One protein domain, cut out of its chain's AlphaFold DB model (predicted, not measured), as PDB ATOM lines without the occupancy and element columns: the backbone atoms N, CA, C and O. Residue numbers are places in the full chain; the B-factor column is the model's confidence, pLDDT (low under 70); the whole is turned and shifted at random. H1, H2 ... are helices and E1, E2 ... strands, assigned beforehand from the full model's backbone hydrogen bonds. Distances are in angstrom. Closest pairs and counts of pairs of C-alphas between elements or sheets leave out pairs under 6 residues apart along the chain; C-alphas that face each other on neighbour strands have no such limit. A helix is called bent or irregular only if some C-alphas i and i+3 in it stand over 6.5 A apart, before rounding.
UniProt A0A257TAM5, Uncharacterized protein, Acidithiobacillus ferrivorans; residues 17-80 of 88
ATOM      1  N   GLY A  17       4.265  -1.508   0.752       91.12
ATOM      2  CA  GLY A  17       3.172  -0.981   1.567       91.12
ATOM      3  C   GLY A  17       1.823  -1.022   0.846       91.12
ATOM      4  O   GLY A  17       0.808  -1.356   1.453       91.12
ATOM      5  N   LEU A  18       1.805  -0.743  -0.460       92.94
ATOM      6  CA  LEU A  18       0.595  -0.833  -1.277       92.94
ATOM      7  C   LEU A  18       0.129  -2.286  -1.449       92.94
ATOM      8  O   LEU A  18      -1.067  -2.556  -1.354       92.94
ATOM      9  N   LEU A  19       1.058  -3.217  -1.677       94.50
ATOM     10  CA  LEU A  19       0.789  -4.654  -1.821       94.50
ATOM     11  C   LEU A  19       0.395  -5.327  -0.501       94.50
ATOM     12  O   LEU A  19      -0.257  -6.372  -0.504       94.50
ATOM     13  N   LEU A  20       0.726  -4.707   0.627       92.88
ATOM     14  CA  LEU A  20       0.323  -5.177   1.944       92.88
ATOM     15  C   LEU A  20      -1.200  -5.101   2.135       92.88
ATOM     16  O   LEU A  20      -1.764  -5.943   2.823       92.88
ATOM     17  N   ILE A  21      -1.889  -4.162   1.474       93.56
ATOM     18  CA  ILE A  21      -3.357  -4.041   1.522       93.56
ATOM     19  C   ILE A  21      -4.057  -5.292   0.956       93.56
ATOM     20  O   ILE A  21      -4.807  -5.927   1.700       93.56
ATOM     21  N   PRO A  22      -3.839  -5.702  -0.312       93.38
ATOM     22  CA  PRO A  22      -4.418  -6.943  -0.818       93.38
ATOM     23  C   PRO A  22      -3.891  -8.173  -0.067       93.38
ATOM     24  O   PRO A  22      -4.646  -9.125   0.116       93.38
ATOM     25  N   GLY A  23      -2.647  -8.145   0.429       93.94
ATOM     26  CA  GLY A  23      -2.114  -9.189   1.306       93.94
ATOM     27  C   GLY A  23      -2.925  -9.368   2.592       93.94
ATOM     28  O   GLY A  23      -3.278 -10.493   2.936       93.94
ATOM     29  N   LEU A  24      -3.277  -8.273   3.269       94.00
ATOM     30  CA  LEU A  24      -4.109  -8.291   4.473       94.00
ATOM     31  C   LEU A  24      -5.519  -8.806   4.186       94.00
ATOM     32  O   LEU A  24      -6.013  -9.633   4.942       94.00
ATOM     33  N   ILE A  25      -6.144  -8.374   3.085       94.12
ATOM     34  CA  ILE A  25      -7.477  -8.861   2.687       94.12
ATOM     35  C   ILE A  25      -7.455 -10.384   2.523       94.12
ATOM     36  O   ILE A  25      -8.250 -11.085   3.143       94.12
ATOM     37  N   ILE A  26      -6.485 -10.901   1.761       94.69
ATOM     38  CA  ILE A  26      -6.308 -12.345   1.571       94.69
ATOM     39  C   ILE A  26      -6.067 -13.038   2.915       94.69
ATOM     40  O   ILE A  26      -6.648 -14.087   3.179       94.69
ATOM     41  N   ALA A  27      -5.226 -12.465   3.779       95.00
ATOM     42  CA  ALA A  27      -4.929 -13.041   5.083       95.00
ATOM     43  C   ALA A  27      -6.175 -13.130   5.975       95.00
ATOM     44  O   ALA A  27      -6.402 -14.175   6.585       95.00
ATOM     45  N   TYR A  28      -7.001 -12.083   6.031       94.44
ATOM     46  CA  TYR A  28      -8.244 -12.096   6.801       94.44
ATOM     47  C   TYR A  28      -9.253 -13.098   6.240       94.44
ATOM     48  O   TYR A  28      -9.821 -13.877   7.006       94.44
ATOM     49  N   ASP A  29      -9.413 -13.149   4.916       92.75
ATOM     50  CA  ASP A  29     -10.335 -14.077   4.263       92.75
ATOM     51  C   ASP A  29      -9.912 -15.541   4.487       92.75
ATOM     52  O   ASP A  29     -10.741 -16.389   4.821       92.75
ATOM     53  N   LEU A  30      -8.612 -15.846   4.386       93.75
ATOM     54  CA  LEU A  30      -8.070 -17.187   4.646       93.75
ATOM     55  C   LEU A  30      -8.166 -17.606   6.117       93.75
ATOM     56  O   LEU A  30      -8.283 -18.794   6.411       93.75
ATOM     57  N   THR A  31      -8.094 -16.646   7.040       91.88
ATOM     58  CA  THR A  31      -8.174 -16.895   8.490       91.88
ATOM     59  C   THR A  31      -9.589 -16.745   9.051       91.88
ATOM     60  O   THR A  31      -9.781 -16.911  10.254       91.88
ATOM     61  N   ALA A  32     -10.583 -16.479   8.195       92.56
ATOM     62  CA  ALA A  32     -11.978 -16.234   8.562       92.56
ATOM     63  C   ALA A  32     -12.159 -15.120   9.615       92.56
ATOM     64  O   ALA A  32     -13.077 -15.162  10.437       92.56
ATOM     65  N   ILE A  33     -11.283 -14.112   9.593       93.38
ATOM     66  CA  ILE A  33     -11.368 -12.953  10.479       93.38
ATOM     67  C   ILE A  33     -12.308 -11.931   9.851       93.38
ATOM     68  O   ILE A  33     -12.076 -11.450   8.744       93.38
ATOM     69  N   ALA A  34     -13.366 -11.567  10.577       94.00
ATOM     70  CA  ALA A  34     -14.237 -10.478  10.165       94.00
ATOM     71  C   ALA A  34     -13.456  -9.158  10.190       94.00
ATOM     72  O   ALA A  34     -12.935  -8.748  11.232       94.00
ATOM     73  N   TRP A  35     -13.391  -8.487   9.047       94.69
ATOM     74  CA  TRP A  35     -12.647  -7.247   8.872       94.69
ATOM     75  C   TRP A  35     -13.548  -6.134   8.342       94.69
ATOM     76  O   TRP A  35     -14.681  -6.350   7.905       94.69
ATOM     77  N   GLN A  36     -13.059  -4.909   8.455       94.19
ATOM     78  CA  GLN A  36     -13.722  -3.713   7.967       94.19
ATOM     79  C   GLN A  36     -12.689  -2.719   7.448       94.19
ATOM     80  O   GLN A  36     -11.508  -2.775   7.786       94.19
ATOM     81  N   TRP A  37     -13.143  -1.775   6.633       93.56
ATOM     82  CA  TRP A  37     -12.313  -0.638   6.259       93.56
ATOM     83  C   TRP A  37     -12.283   0.370   7.405       93.56
ATOM     84  O   TRP A  37     -13.294   1.010   7.694       93.56
ATOM     85  N   GLN A  38     -11.121   0.528   8.040       84.81
ATOM     86  CA  GLN A  38     -10.895   1.539   9.067       84.81
ATOM     87  C   GLN A  38      -9.898   2.577   8.547       84.81
ATOM     88  O   GLN A  38      -8.690   2.511   8.766       84.81
ATOM     89  N   GLY A  39     -10.419   3.548   7.795       86.19
ATOM     90  CA  GLY A  39      -9.601   4.510   7.061       86.19
ATOM     91  C   GLY A  39      -9.084   3.917   5.748       86.19
ATOM     92  O   GLY A  39      -9.881   3.495   4.915       86.19
ATOM     93  N   PHE A  40      -7.763   3.916   5.551       85.12
ATOM     94  CA  PHE A  40      -7.116   3.485   4.300       85.12
ATOM     95  C   PHE A  40      -6.632   2.027   4.306       85.12
ATOM     96  O   PHE A  40      -6.167   1.544   3.276       85.12
ATOM     97  N   ILE A  41      -6.705   1.336   5.447       88.88
ATOM     98  CA  ILE A  41      -6.183  -0.025   5.632       88.88
ATOM     99  C   ILE A  41      -7.323  -0.920   6.154       88.88
ATOM    100  O   ILE A  41      -8.155  -0.447   6.936       88.88
ATOM    101  N   PRO A  42      -7.401  -2.189   5.713       92.50
ATOM    102  CA  PRO A  42      -8.335  -3.156   6.273       92.50
ATOM    103  C   PRO A  42      -7.891  -3.573   7.683       92.50
ATOM    104  O   PRO A  42      -6.746  -3.978   7.898       92.50
ATOM    105  N   ASP A  43      -8.815  -3.498   8.635       92.94
ATOM    106  CA  ASP A  43      -8.576  -3.758  10.058       92.94
ATOM    107  C   ASP A  43      -9.583  -4.806  10.564       92.94
ATOM    108  O   ASP A  43     -10.730  -4.827  10.093       92.94
ATOM    109  N   PRO A  44      -9.205  -5.710  11.483       93.06
ATOM    110  CA  PRO A  44     -10.137  -6.688  12.013       93.06
ATOM    111  C   PRO A  44     -11.160  -5.997  12.924       93.06
ATOM    112  O   PRO A  44     -10.828  -5.114  13.708       93.06
ATOM    113  N   GLN A  45     -12.424  -6.418  12.854       92.75
ATOM    114  CA  GLN A  45     -13.495  -5.843  13.682       92.75
ATOM    115  C   GLN A  45     -13.277  -6.104  15.177       92.75
ATOM    116  O   GLN A  45     -13.704  -5.322  16.026       92.75
ATOM    117  N   VAL A  46     -12.621  -7.222  15.492       91.12
ATOM    118  CA  VAL A  46     -12.239  -7.620  16.845       91.12
ATOM    119  C   VAL A  46     -10.744  -7.939  16.839       91.12
ATOM    120  O   VAL A  46     -10.307  -8.689  15.962       91.12
ATOM    121  N   PRO A  47      -9.954  -7.416  17.796       88.19
ATOM    122  CA  PRO A  47      -8.532  -7.716  17.885       88.19
ATOM    123  C   PRO A  47      -8.294  -9.233  17.974       88.19
ATOM    124  O   PRO A  47      -8.833  -9.872  18.883       88.19
ATOM    125  N   PRO A  48      -7.511  -9.827  17.056       90.06
ATOM    126  CA  PRO A  48      -7.189 -11.242  17.121       90.06
ATOM    127  C   PRO A  48      -6.244 -11.533  18.288       90.06
ATOM    128  O   PRO A  48      -5.433 -10.695  18.686       90.06
ATOM    129  N   GLU A  49      -6.267 -12.777  18.761       93.62
ATOM    130  CA  GLU A  49      -5.252 -13.291  19.683       93.62
ATOM    131  C   GLU A  49      -3.826 -13.106  19.113       93.62
ATOM    132  O   GLU A  49      -3.642 -13.116  17.887       93.62
ATOM    133  N   PRO A  50      -2.784 -12.985  19.959       92.88
ATOM    134  CA  PRO A  50      -1.424 -12.654  19.518       92.88
ATOM    135  C   PRO A  50      -0.864 -13.594  18.444       92.88
ATOM    136  O   PRO A  50      -0.283 -13.150  17.454       92.88
ATOM    137  N   TRP A  51      -1.088 -14.900  18.600       93.38
ATOM    138  CA  TRP A  51      -0.658 -15.909  17.628       93.38
ATOM    139  C   TRP A  51      -1.365 -15.756  16.286       93.38
ATOM    140  O   TRP A  51      -0.761 -15.968  15.233       93.38
ATOM    141  N   MET A  52      -2.632 -15.349  16.328       92.12
ATOM    142  CA  MET A  52      -3.430 -15.173  15.131       92.12
ATOM    143  C   MET A  52      -3.028 -13.910  14.379       92.12
ATOM    144  O   MET A  52      -2.825 -13.956  13.170       92.12
ATOM    145  N   SER A  53      -2.769 -12.830  15.115       92.56
ATOM    146  CA  SER A  53      -2.168 -11.609  14.578       92.56
ATOM    147  C   SER A  53      -0.819 -11.882  13.899       92.56
ATOM    148  O   SER A  53      -0.564 -11.384  12.803       92.56
ATOM    149  N   MET A  54       0.032 -12.728  14.496       94.19
ATOM    150  CA  MET A  54       1.321 -13.098  13.899       94.19
ATOM    151  C   MET A  54       1.153 -13.876  12.587       94.19
ATOM    152  O   MET A  54       1.831 -13.582  11.605       94.19
ATOM    153  N   ALA A  55       0.234 -14.843  12.546       92.94
ATOM    154  CA  ALA A  55      -0.038 -15.615  11.337       92.94
ATOM    155  C   ALA A  55      -0.623 -14.750  10.212       92.94
ATOM    156  O   ALA A  55      -0.182 -14.864   9.073       92.94
ATOM    157  N   VAL A  56      -1.562 -13.851  10.530       93.81
ATOM    158  CA  VAL A  56      -2.108 -12.881   9.569       93.81
ATOM    159  C   VAL A  56      -0.991 -12.018   8.993       93.81
ATOM    160  O   VAL A  56      -0.910 -11.875   7.777       93.81
ATOM    161  N   GLY A  57      -0.095 -11.504   9.841       92.38
ATOM    162  CA  GLY A  57       1.069 -10.737   9.395       92.38
ATOM    163  C   GLY A  57       1.950 -11.528   8.424       92.38
ATOM    164  O   GLY A  57       2.269 -11.036   7.344       92.38
ATOM    165  N   LEU A  58       2.278 -12.780   8.757       94.06
ATOM    166  CA  LEU A  58       3.066 -13.656   7.881       94.06
ATOM    167  C   LEU A  58       2.387 -13.873   6.523       94.06
ATOM    168  O   LEU A  58       3.025 -13.697   5.486       94.06
ATOM    169  N   ILE A  59       1.093 -14.201   6.518       93.75
ATOM    170  CA  ILE A  59       0.328 -14.429   5.284       93.75
ATOM    171  C   ILE A  59       0.248 -13.142   4.456       93.75
ATOM    172  O   ILE A  59       0.475 -13.176   3.248       93.75
ATOM    173  N   ALA A  60      -0.010 -11.999   5.092       93.75
ATOM    174  CA  ALA A  60      -0.128 -10.716   4.409       93.75
ATOM    175  C   ALA A  60       1.184 -10.296   3.733       93.75
ATOM    176  O   ALA A  60       1.168  -9.817   2.599       93.75
ATOM    177  N   THR A  61       2.328 -10.534   4.382       94.12
ATOM    178  CA  THR A  61       3.653 -10.255   3.795       94.12
ATOM    179  C   THR A  61       4.065 -11.228   2.692       94.12
ATOM    180  O   THR A  61       5.000 -10.946   1.942       94.12
ATOM    181  N   LEU A  62       3.366 -12.356   2.537       93.25
ATOM    182  CA  LEU A  62       3.692 -13.336   1.506       93.25
ATOM    183  C   LEU A  62       3.442 -12.782   0.096       93.25
ATOM    184  O   LEU A  62       4.180 -13.103  -0.828       93.25
ATOM    185  N   VAL A  63       2.428 -11.929  -0.070       91.62
ATOM    186  CA  VAL A  63       2.082 -11.323  -1.364       91.62
ATOM    187  C   VAL A  63       3.222 -10.468  -1.934       91.62
ATOM    188  O   VAL A  63       3.676 -10.789  -3.036       91.62
ATOM    189  N   PRO A  64       3.727  -9.429  -1.233       92.44
ATOM    190  CA  PRO A  64       4.872  -8.665  -1.725       92.44
ATOM    191  C   PRO A  64       6.112  -9.551  -1.911       92.44
ATOM    192  O   PRO A  64       6.742  -9.490  -2.962       92.44
ATOM    193  N   ALA A  65       6.385 -10.485  -0.990       92.25
ATOM    194  CA  ALA A  65       7.535 -11.385  -1.107       92.25
ATOM    195  C   ALA A  65       7.493 -12.286  -2.360       92.25
ATOM    196  O   ALA A  65       8.521 -12.524  -2.996       92.25
ATOM    197  N   ILE A  66       6.313 -12.794  -2.739       92.38
ATOM    198  CA  ILE A  66       6.142 -13.570  -3.976       92.38
ATOM    199  C   ILE A  66       6.399 -12.683  -5.194       92.38
ATOM    200  O   ILE A  66       7.078 -13.114  -6.125       92.38
ATOM    201  N   ILE A  67       5.875 -11.457  -5.196       91.19
ATOM    202  CA  ILE A  67       6.052 -10.515  -6.307       91.19
ATOM    203  C   ILE A  67       7.535 -10.176  -6.487       91.19
ATOM    204  O   ILE A  67       8.039 -10.267  -7.609       91.19
ATOM    205  N   ASP A  68       8.248  -9.896  -5.396       89.69
ATOM    206  CA  ASP A  68       9.695  -9.670  -5.407       89.69
ATOM    207  C   ASP A  68      10.463 -10.879  -5.942       89.69
ATOM    208  O   ASP A  68      11.332 -10.739  -6.807       89.69
ATOM    209  N   GLY A  69      10.123 -12.084  -5.474       89.38
ATOM    210  CA  GLY A  69      10.749 -13.325  -5.930       89.38
ATOM    211  C   GLY A  69      10.541 -13.575  -7.426       89.38
ATOM    212  O   GLY A  69      11.482 -13.935  -8.135       89.38
ATOM    213  N   VAL A  70       9.327 -13.336  -7.927       92.19
ATOM    214  CA  VAL A  70       8.988 -13.464  -9.350       92.19
ATOM    215  C   VAL A  70       9.737 -12.424 -10.182       92.19
ATOM    216  O   VAL A  70      10.345 -12.777 -11.195       92.19
ATOM    217  N   LEU A  71       9.745 -11.159  -9.756       90.25
ATOM    218  CA  LEU A  71      10.458 -10.084 -10.444       90.25
ATOM    219  C   LEU A  71      11.960 -10.378 -10.520       90.25
ATOM    220  O   LEU A  71      12.555 -10.281 -11.595       90.25
ATOM    221  N   LEU A  72      12.565 -10.797  -9.407       89.88
ATOM    222  CA  LEU A  72      13.974 -11.173  -9.355       89.88
ATOM    223  C   LEU A  72      14.280 -12.347 -10.291       89.88
ATOM    224  O   LEU A  72      15.264 -12.297 -11.027       89.88
ATOM    225  N   HIS A  73      13.428 -13.376 -10.306       90.94
ATOM    226  CA  HIS A  73      13.581 -14.515 -11.208       90.94
ATOM    227  C   HIS A  73      13.575 -14.077 -12.681       90.94
ATOM    228  O   HIS A  73      14.451 -14.484 -13.445       90.94
ATOM    229  N   PHE A  74      12.641 -13.208 -13.085       90.12
ATOM    230  CA  PHE A  74      12.607 -12.670 -14.449       90.12
ATOM    231  C   PHE A  74      13.855 -11.850 -14.787       90.12
ATOM    232  O   PHE A  74      14.441 -12.057 -15.848       90.12
ATOM    233  N   LEU A  75      14.301 -10.971 -13.887       88.06
ATOM    234  CA  LEU A  75      15.496 -10.148 -14.099       88.06
ATOM    235  C   LEU A  75      16.768 -10.991 -14.258       88.06
ATOM    236  O   LEU A  75      17.608 -10.694 -15.110       88.06
ATOM    237  N   LEU A  76      16.919 -12.048 -13.454       88.12
ATOM    238  CA  LEU A  76      18.052 -12.969 -13.556       88.12
ATOM    239  C   LEU A  76      18.002 -13.774 -14.860       88.12
ATOM    240  O   LEU A  76      19.006 -13.864 -15.565       88.12
ATOM    241  N   HIS A  77      16.831 -14.289 -15.222       82.94
ATOM    242  CA  HIS A  77      16.659 -15.087 -16.431       82.94
ATOM    243  C   HIS A  77      16.834 -14.264 -17.727       82.94
ATOM    244  O   HIS A  77      17.435 -14.737 -18.695       82.94
ATOM    245  N   ASP A  78      16.384 -13.005 -17.759       77.44
ATOM    246  CA  ASP A  78      16.631 -12.104 -18.894       77.44
ATOM    247  C   ASP A  78      18.111 -11.727 -19.027       77.44
ATOM    248  O   ASP A  78      18.638 -11.647 -20.142       77.44
ATOM    249  N   LYS A  79      18.821 -11.564 -17.904       72.75
ATOM    250  CA  LYS A  79      20.270 -11.334 -17.906       72.75
ATOM    251  C   LYS A  79      21.026 -12.510 -18.534       72.75
ATOM    252  O   LYS A  79      21.923 -12.281 -19.347       72.75
ATOM    253  N   GLU A  80      20.645 -13.748 -18.226       68.31
ATOM    254  CA  GLU A  80      21.243 -14.951 -18.824       68.31
ATOM    255  C   GLU A  80      20.986 -15.032 -20.341       68.31
ATOM    256  O   GLU A  80      21.902 -15.305 -21.126       68.31
TER     257      GLU A  80
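Overview. This is residues 17 to 80 of the 88 residues of an uncharacterized protein of Acidithiobacillus ferrivorans (UniProt A0A257TAM5). A short helix, H1, crosses the long helix H2, with a small hairpin, E1 and E2, near H1; residues 68 to 80 of H2 stick out as an arm. The printed part has 64 residues, with H1, E1, E2 and H2 in that order, mostly helix, and the sheet E1 - E2 antiparallel. It is loose, radius of gyration of the C-alphas 14.6 A, spanning 49 by 25 by 15 A.

Along the chain. H1, residues 17 to 31, begins at C-alpha 17 (3.172, -0.981, 1.567) and measures 20.7 A. E1 is residues 35 to 38, 9.0 A; E2 is residues 41 to 44, 10.0 A. H2, residues 50 to 80, measures 44.6 A and ends at C-alpha 80 (21.243, -14.951, -18.824). H2 has a kink of 27 degrees near residue 64; it is neither bent nor irregular, but only just: C-alphas 60 and 63 are 6.2 A apart.

Arrangement. H1 touches H2, with residues 56 to 64 of H2 alone; the closest C-alphas, Gly 23 and Ala 60, are 4.0 A apart. They run opposite ways at a steep tilt of 53 degrees. The closest C-alphas of H1 and E2, Ile 21 and Ile 41, are 6.4 A apart. In the hairpin, N 36 and O 43 are within hydrogen-bond range, 2.8 A. E1 and H2 are apart. O i to N i+4 pairs are within range in 9 of 11 for H1, 25 of 27 for H2.

Size, cuts and confidence. The C-alphas farthest apart, Val 46 and Glu 80, are 49.5 A apart. The printed part has no cut, and its three links are tight. Residue 80 alone has pLDDT under 70.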